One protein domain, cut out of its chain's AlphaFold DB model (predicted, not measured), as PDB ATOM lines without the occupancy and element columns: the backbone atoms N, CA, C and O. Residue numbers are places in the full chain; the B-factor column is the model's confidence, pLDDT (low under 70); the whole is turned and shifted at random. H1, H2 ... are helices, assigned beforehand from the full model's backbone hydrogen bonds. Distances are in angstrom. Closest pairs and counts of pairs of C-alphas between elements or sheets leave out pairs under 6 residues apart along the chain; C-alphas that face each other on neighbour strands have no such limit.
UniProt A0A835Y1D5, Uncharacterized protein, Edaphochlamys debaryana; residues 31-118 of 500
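This is residues 31 to 118 of the 500 residues of an uncharacterized protein of Edaphochlamys debaryana (UniProt A0A835Y1D5). A long helical arm, H1, reaches away from the rest, its last turns near H3; H2 lies by one end of H3, and by the other end is a small head of H4, H5 and H6. Residues 31 to 50 stick out. The printed part has 88 residues with six named helices, H1 to H6 in order, and no named strand: all helix, loose, radius of gyration of the C-alphas 17.2 A, spans 53 by 36 by 28 A.

H1, residues 31 to 56, begins at C-alpha 31 (114.365, 112.551, 170.381) and is 36.8 A long. H2 is residues 61 to 64, 5.5 A; H3 66 to 80, 20.7 A; H4 85 to 88, 5.2 A; H5 95 to 105, 15.8 A; H6 109 to 117, 12.3 A, ending at C-alpha 117 (130.920, 134.438, 139.538).

H1 and H3 are close but not clearly touching, closest C-alphas Gln 55 and Arg 76, 6.8 A, at a steep tilt of 67 degrees, opposite ways. H5 touches H4, closest C-alphas Tyr 97 and Met 88, 4.2 A. H5 touches H6, closest C-alphas Cys 104 and Cys 112, 4.3 A. Every O i to N i+4 pair is within hydrogen-bond range in H1, H3, H5 and H6; H2 and H4 are too short for such a pair.

The C-alphas farthest apart, Leu 31 and Trp 95, are 53.8 A apart. The printed part has no cut and no long link. pLDDT is under 70 at residues 46, 48 to 59 and 61.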
ATOM      1  N   LEU A  31     113.495 113.541 171.026       79.50
ATOM      2  CA  LEU A  31     114.365 112.551 170.381       79.50
ATOM      3  C   LEU A  31     113.886 112.219 168.965       79.50
ATOM      4  O   LEU A  31     114.707 112.111 168.057       79.50
ATOM      5  N   TYR A  32     112.577 112.090 168.753       82.81
ATOM      6  CA  TYR A  32     112.007 111.851 167.431       82.81
ATOM      7  C   TYR A  32     112.258 113.028 166.480       82.81
ATOM      8  O   TYR A  32     112.702 112.811 165.353       82.81
ATOM      9  N   ASP A  33     112.059 114.264 166.936       84.12
ATOM     10  CA  ASP A  33     112.324 115.469 166.146       84.12
ATOM     11  C   ASP A  33     113.817 115.640 165.848       84.12
ATOM     12  O   ASP A  33     114.191 115.977 164.723       84.12
ATOM     13  N   HIS A  34     114.688 115.326 166.811       84.31
ATOM     14  CA  HIS A  34     116.133 115.319 166.601       84.31
ATOM     15  C   HIS A  34     116.554 114.259 165.572       84.31
ATOM     16  O   HIS A  34     117.277 114.572 164.629       84.31
ATOM     17  N   MET A  35     116.034 113.032 165.682       83.75
ATOM     18  CA  MET A  35     116.285 111.953 164.718       83.75
ATOM     19  C   MET A  35     115.723 112.275 163.331       83.75
ATOM     20  O   MET A  35     116.327 111.922 162.321       83.75
ATOM     21  N   LYS A  36     114.581 112.963 163.253       84.88
ATOM     22  CA  LYS A  36     114.001 113.434 161.992       84.88
ATOM     23  C   LYS A  36     114.869 114.520 161.356       84.88
ATOM     24  O   LYS A  36     115.118 114.454 160.156       84.88
ATOM     25  N   ALA A  37     115.375 115.465 162.147       85.56
ATOM     26  CA  ALA A  37     116.291 116.499 161.677       85.56
ATOM     27  C   ALA A  37     117.640 115.916 161.222       85.56
ATOM     28  O   ALA A  37     118.158 116.332 160.188       85.56
ATOM     29  N   GLU A  38     118.195 114.937 161.944       88.31
ATOM     30  CA  GLU A  38     119.414 114.226 161.530       88.31
ATOM     31  C   GLU A  38     119.184 113.422 160.246       88.31
ATOM     32  O   GLU A  38     119.948 113.589 159.299       88.31
ATOM     33  N   ARG A  39     118.073 112.682 160.123       81.94
ATOM     34  CA  ARG A  39     117.704 112.006 158.864       81.94
ATOM     35  C   ARG A  39     117.516 112.980 157.706       81.94
ATOM     36  O   ARG A  39     117.883 112.671 156.579       81.94
ATOM     37  N   GLU A  40     116.970 114.168 157.951       81.12
ATOM     38  CA  GLU A  40     116.822 115.190 156.913       81.12
ATOM     39  C   GLU A  40     118.178 115.792 156.507       81.12
ATOM     40  O   GLU A  40     118.405 116.071 155.327       81.12
ATOM     41  N   LYS A  41     119.108 115.968 157.454       88.19
ATOM     42  CA  LYS A  41     120.492 116.375 157.161       88.19
ATOM     43  C   LYS A  41     121.241 115.289 156.394       88.19
ATOM     44  O   LYS A  41     121.929 115.618 155.430       88.19
ATOM     45  N   GLU A  42     121.114 114.029 156.797       78.19
ATOM     46  CA  GLU A  42     121.690 112.874 156.105       78.19
ATOM     47  C   GLU A  42     121.133 112.768 154.693       78.19
ATOM     48  O   GLU A  42     121.915 112.772 153.749       78.19
ATOM     49  N   TRP A  43     119.814 112.848 154.520       72.81
ATOM     50  CA  TRP A  43     119.181 112.858 153.205       72.81
ATOM     51  C   TRP A  43     119.651 114.028 152.333       72.81
ATOM     52  O   TRP A  43     119.931 113.851 151.151       72.81
ATOM     53  N   LYS A  44     119.811 115.234 152.896       77.69
ATOM     54  CA  LYS A  44     120.377 116.382 152.163       77.69
ATOM     55  C   LYS A  44     121.832 116.141 151.762       77.69
ATOM     56  O   LYS A  44     122.193 116.468 150.635       77.69
ATOM     57  N   ARG A  45     122.660 115.563 152.641       76.56
ATOM     58  CA  ARG A  45     124.064 115.211 152.351       76.56
ATOM     59  C   ARG A  45     124.165 114.103 151.308       76.56
ATOM     60  O   ARG A  45     125.026 114.174 150.439       76.56
ATOM     61  N   GLU A  46     123.295 113.109 151.382       65.62
ATOM     62  CA  GLU A  46     123.255 111.961 150.484       65.62
ATOM     63  C   GLU A  46     122.726 112.367 149.110       65.62
ATOM     64  O   GLU A  46     123.374 112.078 148.113       65.62
ATOM     65  N   ARG A  47     121.676 113.193 149.044       70.38
ATOM     66  CA  ARG A  47     121.237 113.855 147.808       70.38
ATOM     67  C   ARG A  47     122.344 114.719 147.206       70.38
ATOM     68  O   ARG A  47     122.544 114.683 146.002       70.38
ATOM     69  N   PHE A  48     123.083 115.475 148.018       66.00
ATOM     70  CA  PHE A  48     124.206 116.279 147.524       66.00
ATOM     71  C   PHE A  48     125.356 115.396 147.012       66.00
ATOM     72  O   PHE A  48     125.921 115.688 145.964       66.00
ATOM     73  N   ARG A  49     125.668 114.281 147.691       65.31
ATOM     74  CA  ARG A  49     126.656 113.289 147.228       65.31
ATOM     75  C   ARG A  49     126.220 112.573 145.959       65.31
ATOM     76  O   ARG A  49     127.069 112.363 145.107       65.31
ATOM     77  N   LEU A  50     124.951 112.192 145.842       57.97
ATOM     78  CA  LEU A  50     124.405 111.539 144.653       57.97
ATOM     79  C   LEU A  50     124.405 112.505 143.476       57.97
ATOM     80  O   LEU A  50     124.915 112.148 142.429       57.97
ATOM     81  N   VAL A  51     124.004 113.763 143.680       60.88
ATOM     82  CA  VAL A  51     124.115 114.810 142.654       60.88
ATOM     83  C   VAL A  51     125.574 115.027 142.238       60.88
ATOM     84  O   VAL A  51     125.839 115.173 141.053       60.88
ATOM     85  N   ILE A  52     126.535 115.008 143.168       62.34
ATOM     86  CA  ILE A  52     127.965 115.134 142.835       62.34
ATOM     87  C   ILE A  52     128.499 113.889 142.108       62.34
ATOM     88  O   ILE A  52     129.215 114.040 141.121       62.34
ATOM     89  N   LYS A  53     128.168 112.676 142.572       58.16
ATOM     90  CA  LYS A  53     128.602 111.411 141.954       58.16
ATOM     91  C   LYS A  53     127.993 111.229 140.566       58.16
ATOM     92  O   LYS A  53     128.728 110.979 139.619       58.16
ATOM     93  N   GLU A  54     126.687 111.443 140.423       55.97
ATOM     94  CA  GLU A  54     126.009 111.402 139.129       55.97
ATOM     95  C   GLU A  54     126.552 112.483 138.194       55.97
ATOM     96  O   GLU A  54     126.748 112.208 137.022       55.97
ATOM     97  N   GLN A  55     126.877 113.691 138.667       55.28
ATOM     98  CA  GLN A  55     127.457 114.730 137.802       55.28
ATOM     99  C   GLN A  55     128.854 114.397 137.257       55.28
ATOM    100  O   GLN A  55     129.247 114.990 136.251       55.28
ATOM    101  N   GLN A  56     129.601 113.493 137.899       58.19
ATOM    102  CA  GLN A  56     130.967 113.134 137.502       58.19
ATOM    103  C   GLN A  56     131.033 111.902 136.596       58.19
ATOM    104  O   GLN A  56     131.975 111.790 135.814       58.19
ATOM    105  N   GLU A  57     130.043 111.011 136.649       63.47
ATOM    106  CA  GLU A  57     129.994 109.860 135.749       63.47
ATOM    107  C   GLU A  57     129.423 110.268 134.373       63.47
ATOM    108  O   GLU A  57     128.376 110.938 134.298       63.47
ATOM    109  N   PRO A  58     130.110 109.916 133.265       64.06
ATOM    110  CA  PRO A  58     129.567 110.115 131.928       64.06
ATOM    111  C   PRO A  58     128.261 109.324 131.813       64.06
ATOM    112  O   PRO A  58     128.210 108.149 132.169       64.06
ATOM    113  N   VAL A  59     127.189 109.979 131.356       64.12
ATOM    114  CA  VAL A  59     125.909 109.300 131.115       64.12
ATOM    115  C   VAL A  59     126.146 108.274 130.012       64.12
ATOM    116  O   VAL A  59     126.460 108.655 128.885       64.12
ATOM    117  N   ASP A  60     126.001 106.986 130.320       71.06
ATOM    118  CA  ASP A  60     126.003 105.955 129.287       71.06
ATOM    119  C   ASP A  60     124.701 106.060 128.481       71.06
ATOM    120  O   ASP A  60     123.633 105.577 128.874       71.06
ATOM    121  N   VAL A  61     124.795 106.769 127.355       63.50
ATOM    122  CA  VAL A  61     123.680 107.042 126.442       63.50
ATOM    123  C   VAL A  61     123.074 105.737 125.906       63.50
ATOM    124  O   VAL A  61     121.871 105.689 125.640       63.50
ATOM    125  N   GLY A  62     123.872 104.663 125.811       72.94
ATOM    126  CA  GLY A  62     123.420 103.353 125.341       72.94
ATOM    127  C   GLY A  62     122.454 102.660 126.304       72.94
ATOM    128  O   GLY A  62     121.521 101.996 125.861       72.94
ATOM    129  N   ALA A  63     122.625 102.857 127.614       75.81
ATOM    130  CA  ALA A  63     121.813 102.198 128.638       75.81
ATOM    131  C   ALA A  63     120.502 102.940 128.965       75.81
ATOM    132  O   ALA A  63     119.515 102.321 129.366       75.81
ATOM    133  N   LEU A  64     120.479 104.269 128.819       74.75
ATOM    134  CA  LEU A  64     119.368 105.125 129.263       74.75
ATOM    135  C   LEU A  64     118.418 105.555 128.137       74.75
ATOM    136  O   LEU A  64     117.303 105.997 128.425       74.75
ATOM    137  N   GLY A  65     118.830 105.398 126.876       86.12
ATOM    138  CA  GLY A  65     118.117 105.903 125.706       86.12
ATOM    139  C   GLY A  65     118.317 107.416 125.503       86.12
ATOM    140  O   GLY A  65     118.550 108.155 126.466       86.12
ATOM    141  N   PRO A  66     118.209 107.913 124.256       82.81
ATOM    142  CA  PRO A  66     118.587 109.285 123.906       82.81
ATOM    143  C   PRO A  66     117.725 110.351 124.598       82.81
ATOM    144  O   PRO A  66     118.248 111.367 125.047       82.81
ATOM    145  N   GLU A  67     116.419 110.113 124.752       81.56
ATOM    146  CA  GLU A  67     115.506 111.065 125.404       81.56
ATOM    147  C   GLU A  67     115.829 111.254 126.890       81.56
ATOM    148  O   GLU A  67     115.823 112.371 127.413       81.56
ATOM    149  N   ARG A  68     116.144 110.152 127.576       79.19
ATOM    150  CA  ARG A  68     116.461 110.155 129.006       79.19
ATOM    151  C   ARG A  68     117.849 110.732 129.258       79.19
ATOM    152  O   ARG A  68     118.009 111.502 130.201       79.19
ATOM    153  N   ALA A  69     118.816 110.429 128.390       75.75
ATOM    154  CA  ALA A  69     120.136 111.052 128.415       75.75
ATOM    155  C   ALA A  69     120.037 112.577 128.234       75.75
ATOM    156  O   ALA A  69     120.558 113.317 129.066       75.75
ATOM    157  N   ALA A  70     119.271 113.052 127.245       77.94
ATOM    158  CA  ALA A  70     119.049 114.482 127.023       77.94
ATOM    159  C   ALA A  70     118.335 115.165 128.208       77.94
ATOM    160  O   ALA A  70     118.661 116.298 128.566       77.94
ATOM    161  N   ALA A  71     117.376 114.486 128.852       79.12
ATOM    162  CA  ALA A  71     116.712 115.003 130.048       79.12
ATOM    163  C   ALA A  71     117.684 115.154 131.233       79.12
ATOM    164  O   ALA A  71     117.672 116.187 131.905       79.12
ATOM    165  N   ILE A  72     118.553 114.160 131.454       80.19
ATOM    166  CA  ILE A  72     119.586 114.193 132.501       80.19
ATOM    167  C   ILE A  72     120.605 115.299 132.214       80.19
ATOM    168  O   ILE A  72     120.948 116.062 133.116       80.19
ATOM    169  N   GLU A  73     121.074 115.426 130.973       82.12
ATOM    170  CA  GLU A  73     121.992 116.498 130.571       82.12
ATOM    171  C   GLU A  73     121.378 117.879 130.803       82.12
ATOM    172  O   GLU A  73     122.005 118.727 131.443       82.12
ATOM    173  N   ARG A  74     120.117 118.076 130.402       82.06
ATOM    174  CA  ARG A  74     119.383 119.322 130.645       82.06
ATOM    175  C   ARG A  74     119.251 119.623 132.141       82.06
ATOM    176  O   ARG A  74     119.359 120.779 132.546       82.06
ATOM    177  N   GLU A  75     119.027 118.615 132.983       84.38
ATOM    178  CA  GLU A  75     118.956 118.804 134.437       84.38
ATOM    179  C   GLU A  75     120.331 119.130 135.046       84.38
ATOM    180  O   GLU A  75     120.435 120.032 135.885       84.38
ATOM    181  N   ARG A  76     121.407 118.488 134.569       85.31
ATOM    182  CA  ARG A  76     122.793 118.825 134.943       85.31
ATOM    183  C   ARG A  76     123.131 120.266 134.563       85.31
ATOM    184  O   ARG A  76     123.652 121.010 135.397       85.31
ATOM    185  N   GLU A  77     122.792 120.688 133.347       87.31
ATOM    186  CA  GLU A  77     122.958 122.069 132.886       87.31
ATOM    187  C   GLU A  77     122.118 123.038 133.722       87.31
ATOM    188  O   GLU A  77     122.624 124.082 134.131       87.31
ATOM    189  N   ARG A  78     120.883 122.675 134.084       89.12
ATOM    190  CA  ARG A  78     120.030 123.496 134.955       89.12
ATOM    191  C   ARG A  78     120.626 123.714 136.333       89.12
ATOM    192  O   ARG A  78     120.542 124.819 136.867       89.12
ATOM    193  N   VAL A  79     121.227 122.685 136.924       88.44
ATOM    194  CA  VAL A  79     121.912 122.814 138.214       88.44
ATOM    195  C   VAL A  79     123.172 123.667 138.066       88.44
ATOM    196  O   VAL A  79     123.381 124.583 138.864       88.44
ATOM    197  N   LYS A  80     123.974 123.419 137.023       89.06
ATOM    198  CA  LYS A  80     125.226 124.139 136.754       89.06
ATOM    199  C   LYS A  80     124.988 125.627 136.495       89.06
ATOM    200  O   LYS A  80     125.631 126.470 137.112       89.06
ATOM    201  N   PHE A  81     124.020 125.952 135.646       94.25
ATOM    202  CA  PHE A  81     123.687 127.311 135.227       94.25
ATOM    203  C   PHE A  81     122.463 127.870 135.942       94.25
ATOM    204  O   PHE A  81     121.818 128.778 135.427       94.25
ATOM    205  N   ARG A  82     122.144 127.391 137.150       94.75
ATOM    206  CA  ARG A  82     120.940 127.809 137.885       94.75
ATOM    207  C   ARG A  82     120.778 129.332 137.975       94.75
ATOM    208  O   ARG A  82     119.658 129.821 137.939       94.75
ATOM    209  N   LYS A  83     121.887 130.077 138.082       95.75
ATOM    210  CA  LYS A  83     121.890 131.551 138.117       95.75
ATOM    211  C   LYS A  83     121.475 132.197 136.793       95.75
ATOM    212  O   LYS A  83     120.912 133.280 136.814       95.75
ATOM    213  N   PHE A  84     121.803 131.570 135.668       96.44
ATOM    214  CA  PHE A  84     121.608 132.108 134.321       96.44
ATOM    215  C   PHE A  84     120.502 131.382 133.554       96.44
ATOM    216  O   PHE A  84     120.277 131.692 132.392       96.44
ATOM    217  N   TRP A  85     119.817 130.425 134.186       94.88
ATOM    218  CA  TRP A  85     118.877 129.536 133.513       94.88
ATOM    219  C   TRP A  85     117.786 130.297 132.762       94.88
ATOM    220  O   TRP A  85     117.546 130.008 131.593       94.88
ATOM    221  N   ASP A  86     117.199 131.307 133.405       94.62
ATOM    222  CA  ASP A  86     116.151 132.134 132.804       94.62
ATOM    223  C   ASP A  86     116.691 132.959 131.624       94.62
ATOM    224  O   ASP A  86     116.033 133.063 130.596       94.62
ATOM    225  N   LEU A  87     117.924 133.472 131.731       93.88
ATOM    226  CA  LEU A  87     118.596 134.212 130.656       93.88
ATOM    227  C   LEU A  87     118.891 133.316 129.444       93.88
ATOM    228  O   LEU A  87     118.718 133.741 128.306       93.88
ATOM    229  N   MET A  88     119.323 132.074 129.683       93.38
ATOM    230  CA  MET A  88     119.629 131.091 128.636       93.38
ATOM    231  C   MET A  88     118.385 130.603 127.884       93.38
ATOM    232  O   MET A  88     118.515 130.141 126.757       93.38
ATOM    233  N   HIS A  89     117.202 130.677 128.499       91.94
ATOM    234  CA  HIS A  89     115.940 130.179 127.934       91.94
ATOM    235  C   HIS A  89     114.963 131.307 127.581       91.94
ATOM    236  O   HIS A  89     113.759 131.078 127.454       91.94
ATOM    237  N   GLU A  90     115.468 132.528 127.423       91.12
ATOM    238  CA  GLU A  90     114.678 133.668 126.978       91.12
ATOM    239  C   GLU A  90     114.232 133.450 125.520       91.12
ATOM    240  O   GLU A  90     115.061 133.336 124.616       91.12
ATOM    241  N   GLN A  91     112.915 133.367 125.288       89.06
ATOM    242  CA  GLN A  91     112.345 132.991 123.983       89.06
ATOM    243  C   GLN A  91     112.739 133.961 122.864       89.06
ATOM    244  O   GLN A  91     113.017 133.535 121.746       89.06
ATOM    245  N   ASP A  92     112.832 135.251 123.186       86.06
ATOM    246  CA  ASP A  92     113.190 136.299 122.229       86.06
ATOM    247  C   ASP A  92     114.689 136.305 121.886       86.06
ATOM    248  O   ASP A  92     115.127 136.984 120.953       86.06
ATOM    249  N   ARG A  93     115.511 135.586 122.660       84.69
ATOM    250  CA  ARG A  93     116.977 135.615 122.563       84.69
ATOM    251  C   ARG A  93     117.563 134.208 122.675       84.69
ATOM    252  O   ARG A  93     118.373 133.946 123.565       84.69
ATOM    253  N   PRO A  94     117.236 133.306 121.731       85.25
ATOM    254  CA  PRO A  94     117.707 131.920 121.768       85.25
ATOM    255  C   PRO A  94     119.239 131.809 121.722       85.25
ATOM    256  O   PRO A  94     119.813 130.844 122.214       85.25
ATOM    257  N   TRP A  95     119.918 132.827 121.187       84.50
ATOM    258  CA  TRP A  95     121.376 132.914 121.124       84.50
ATOM    259  C   TRP A  95     122.052 133.097 122.497       84.50
ATOM    260  O   TRP A  95     123.246 132.826 122.619       84.50
ATOM    261  N   HIS A  96     121.327 133.521 123.543       90.69
ATOM    262  CA  HIS A  96     121.880 133.607 124.900       90.69
ATOM    263  C   HIS A  96     122.362 132.249 125.412       90.69
ATOM    264  O   HIS A  96     123.353 132.197 126.142       90.69
ATOM    265  N   TYR A  97     121.678 131.166 125.034       92.31
ATOM    266  CA  TYR A  97     122.002 129.817 125.477       92.31
ATOM    267  C   TYR A  97     123.462 129.465 125.183       92.31
ATOM    268  O   TYR A  97     124.246 129.191 126.097       92.31
ATOM    269  N   ASP A  98     123.836 129.524 123.905       89.69
ATOM    270  CA  ASP A  98     125.150 129.078 123.465       89.69
ATOM    271  C   ASP A  98     126.261 129.995 123.972       89.69
ATOM    272  O   ASP A  98     127.308 129.511 124.397       89.69
ATOM    273  N   ILE A  99     126.028 131.312 124.008       91.75
ATOM    274  CA  ILE A  99     127.046 132.252 124.488       91.75
ATOM    275  C   ILE A  99     127.288 132.072 125.983       91.75
ATOM    276  O   ILE A  99     128.437 131.985 126.406       91.75
ATOM    277  N   VAL A 100     126.238 131.994 126.805       95.25
ATOM    278  CA  VAL A 100     126.412 131.810 128.255       95.25
ATOM    279  C   VAL A 100     127.112 130.484 128.536       95.25
ATOM    280  O   VAL A 100     128.033 130.446 129.356       95.25
ATOM    281  N   ARG A 101     126.730 129.413 127.828       94.81
ATOM    282  CA  ARG A 101     127.403 128.116 127.917       94.81
ATOM    283  C   ARG A 101     128.883 128.235 127.554       94.81
ATOM    284  O   ARG A 101     129.721 127.791 128.341       94.81
ATOM    285  N   HIS A 102     129.206 128.871 126.433       92.56
ATOM    286  CA  HIS A 102     130.578 129.083 125.983       92.56
ATOM    287  C   HIS A 102     131.405 129.871 127.016       92.56
ATOM    288  O   HIS A 102     132.404 129.361 127.532       92.56
ATOM    289  N   LEU A 103     130.922 131.048 127.434       94.31
ATOM    290  CA  LEU A 103     131.598 131.921 128.406       94.31
ATOM    291  C   LEU A 103     131.876 131.230 129.744       94.31
ATOM    292  O   LEU A 103     132.881 131.499 130.400       94.31
ATOM    293  N   CYS A 104     130.971 130.353 130.171       95.69
ATOM    294  CA  CYS A 104     131.037 129.729 131.482       95.69
ATOM    295  C   CYS A 104     131.692 128.340 131.487       95.69
ATOM    296  O   CYS A 104     131.951 127.816 132.575       95.69
ATOM    297  N   THR A 105     131.899 127.700 130.327       92.62
ATOM    298  CA  THR A 105     132.389 126.305 130.277       92.62
ATOM    299  C   THR A 105     133.423 125.979 129.216       92.62
ATOM    300  O   THR A 105     134.099 124.964 129.371       92.62
ATOM    301  N   GLU A 106     133.551 126.787 128.168       91.75
ATOM    302  CA  GLU A 106     134.422 126.481 127.028       91.75
ATOM    303  C   GLU A 106     135.669 127.372 126.986       91.75
ATOM    304  O   GLU A 106     136.688 126.959 126.439       91.75
ATOM    305  N   LEU A 107     135.616 128.551 127.617       93.19
ATOM    306  CA  LEU A 107     136.767 129.439 127.772       93.19
ATOM    307  C   LEU A 107     137.829 128.872 128.729       93.19
ATOM    308  O   LEU A 107     137.658 127.834 129.376       93.19
ATOM    309  N   SER A 108     138.936 129.609 128.882       92.62
ATOM    310  CA  SER A 108     139.967 129.287 129.871       92.62
ATOM    311  C   SER A 108     139.355 129.063 131.272       92.62
ATOM    312  O   SER A 108     138.372 129.725 131.634       92.62
ATOM    313  N   PRO A 109     139.923 128.173 132.112       94.44
ATOM    314  CA  PRO A 109     139.374 127.903 133.441       94.44
ATOM    315  C   PRO A 109     139.248 129.149 134.326       94.44
ATOM    316  O   PRO A 109     138.354 129.213 135.172       94.44
ATOM    317  N   TYR A 110     140.132 130.135 134.145       95.00
ATOM    318  CA  TYR A 110     140.058 131.408 134.856       95.00
ATOM    319  C   TYR A 110     138.858 132.235 134.381       95.00
ATOM    320  O   TYR A 110     138.025 132.628 135.201       95.00
ATOM    321  N   SER A 111     138.717 132.428 133.068       94.62
ATOM    322  CA  SER A 111     137.609 133.185 132.473       94.62
ATOM    323  C   SER A 111     136.257 132.562 132.809       94.62
ATOM    324  O   SER A 111     135.352 133.264 133.258       94.62
ATOM    325  N   CYS A 112     136.144 131.234 132.706       94.88
ATOM    326  CA  CYS A 112     134.937 130.503 133.090       94.88
ATOM    327  C   CYS A 112     134.544 130.782 134.546       94.88
ATOM    328  O   CYS A 112     133.382 131.061 134.836       94.88
ATOM    329  N   LYS A 113     135.510 130.744 135.478       96.12
ATOM    330  CA  LYS A 113     135.261 131.064 136.894       96.12
ATOM    331  C   LYS A 113     134.823 132.517 137.075       96.12
ATOM    332  O   LYS A 113     133.887 132.759 137.837       96.12
ATOM    333  N   ALA A 114     135.452 133.459 136.372       96.75
ATOM    334  CA  ALA A 114     135.094 134.875 136.427       96.75
ATOM    335  C   ALA A 114     133.651 135.115 135.943       96.75
ATOM    336  O   ALA A 114     132.867 135.760 136.640       96.75
ATOM    337  N   TYR A 115     133.253 134.524 134.812       97.12
ATOM    338  CA  TYR A 115     131.886 134.622 134.290       97.12
ATOM    339  C   TYR A 115     130.855 133.884 135.152       97.12
ATOM    340  O   TYR A 115     129.771 134.402 135.403       97.12
ATOM    341  N   MET A 116     131.188 132.719 135.705       96.25
ATOM    342  CA  MET A 116     130.305 131.997 136.634       96.25
ATOM    343  C   MET A 116     130.086 132.733 137.970       96.25
ATOM    344  O   MET A 116     129.095 132.493 138.680       96.25
ATOM    345  N   ALA A 117     131.012 133.624 138.334       97.00
ATOM    346  CA  ALA A 117     130.920 134.438 139.538       97.00
ATOM    347  C   ALA A 117     129.978 135.644 139.378       97.00
ATOM    348  O   ALA A 117     129.414 136.086 140.384       97.00
ATOM    349  N   VAL A 118     129.757 136.154 138.158       97.44
ATOM    350  CA  VAL A 118     128.893 137.327 137.958       97.44
ATOM    351  C   VAL A 118     127.418 137.022 138.241       97.44
ATOM    352  O   VAL A 118     126.955 135.881 138.188       97.44
TER     353      VAL A 118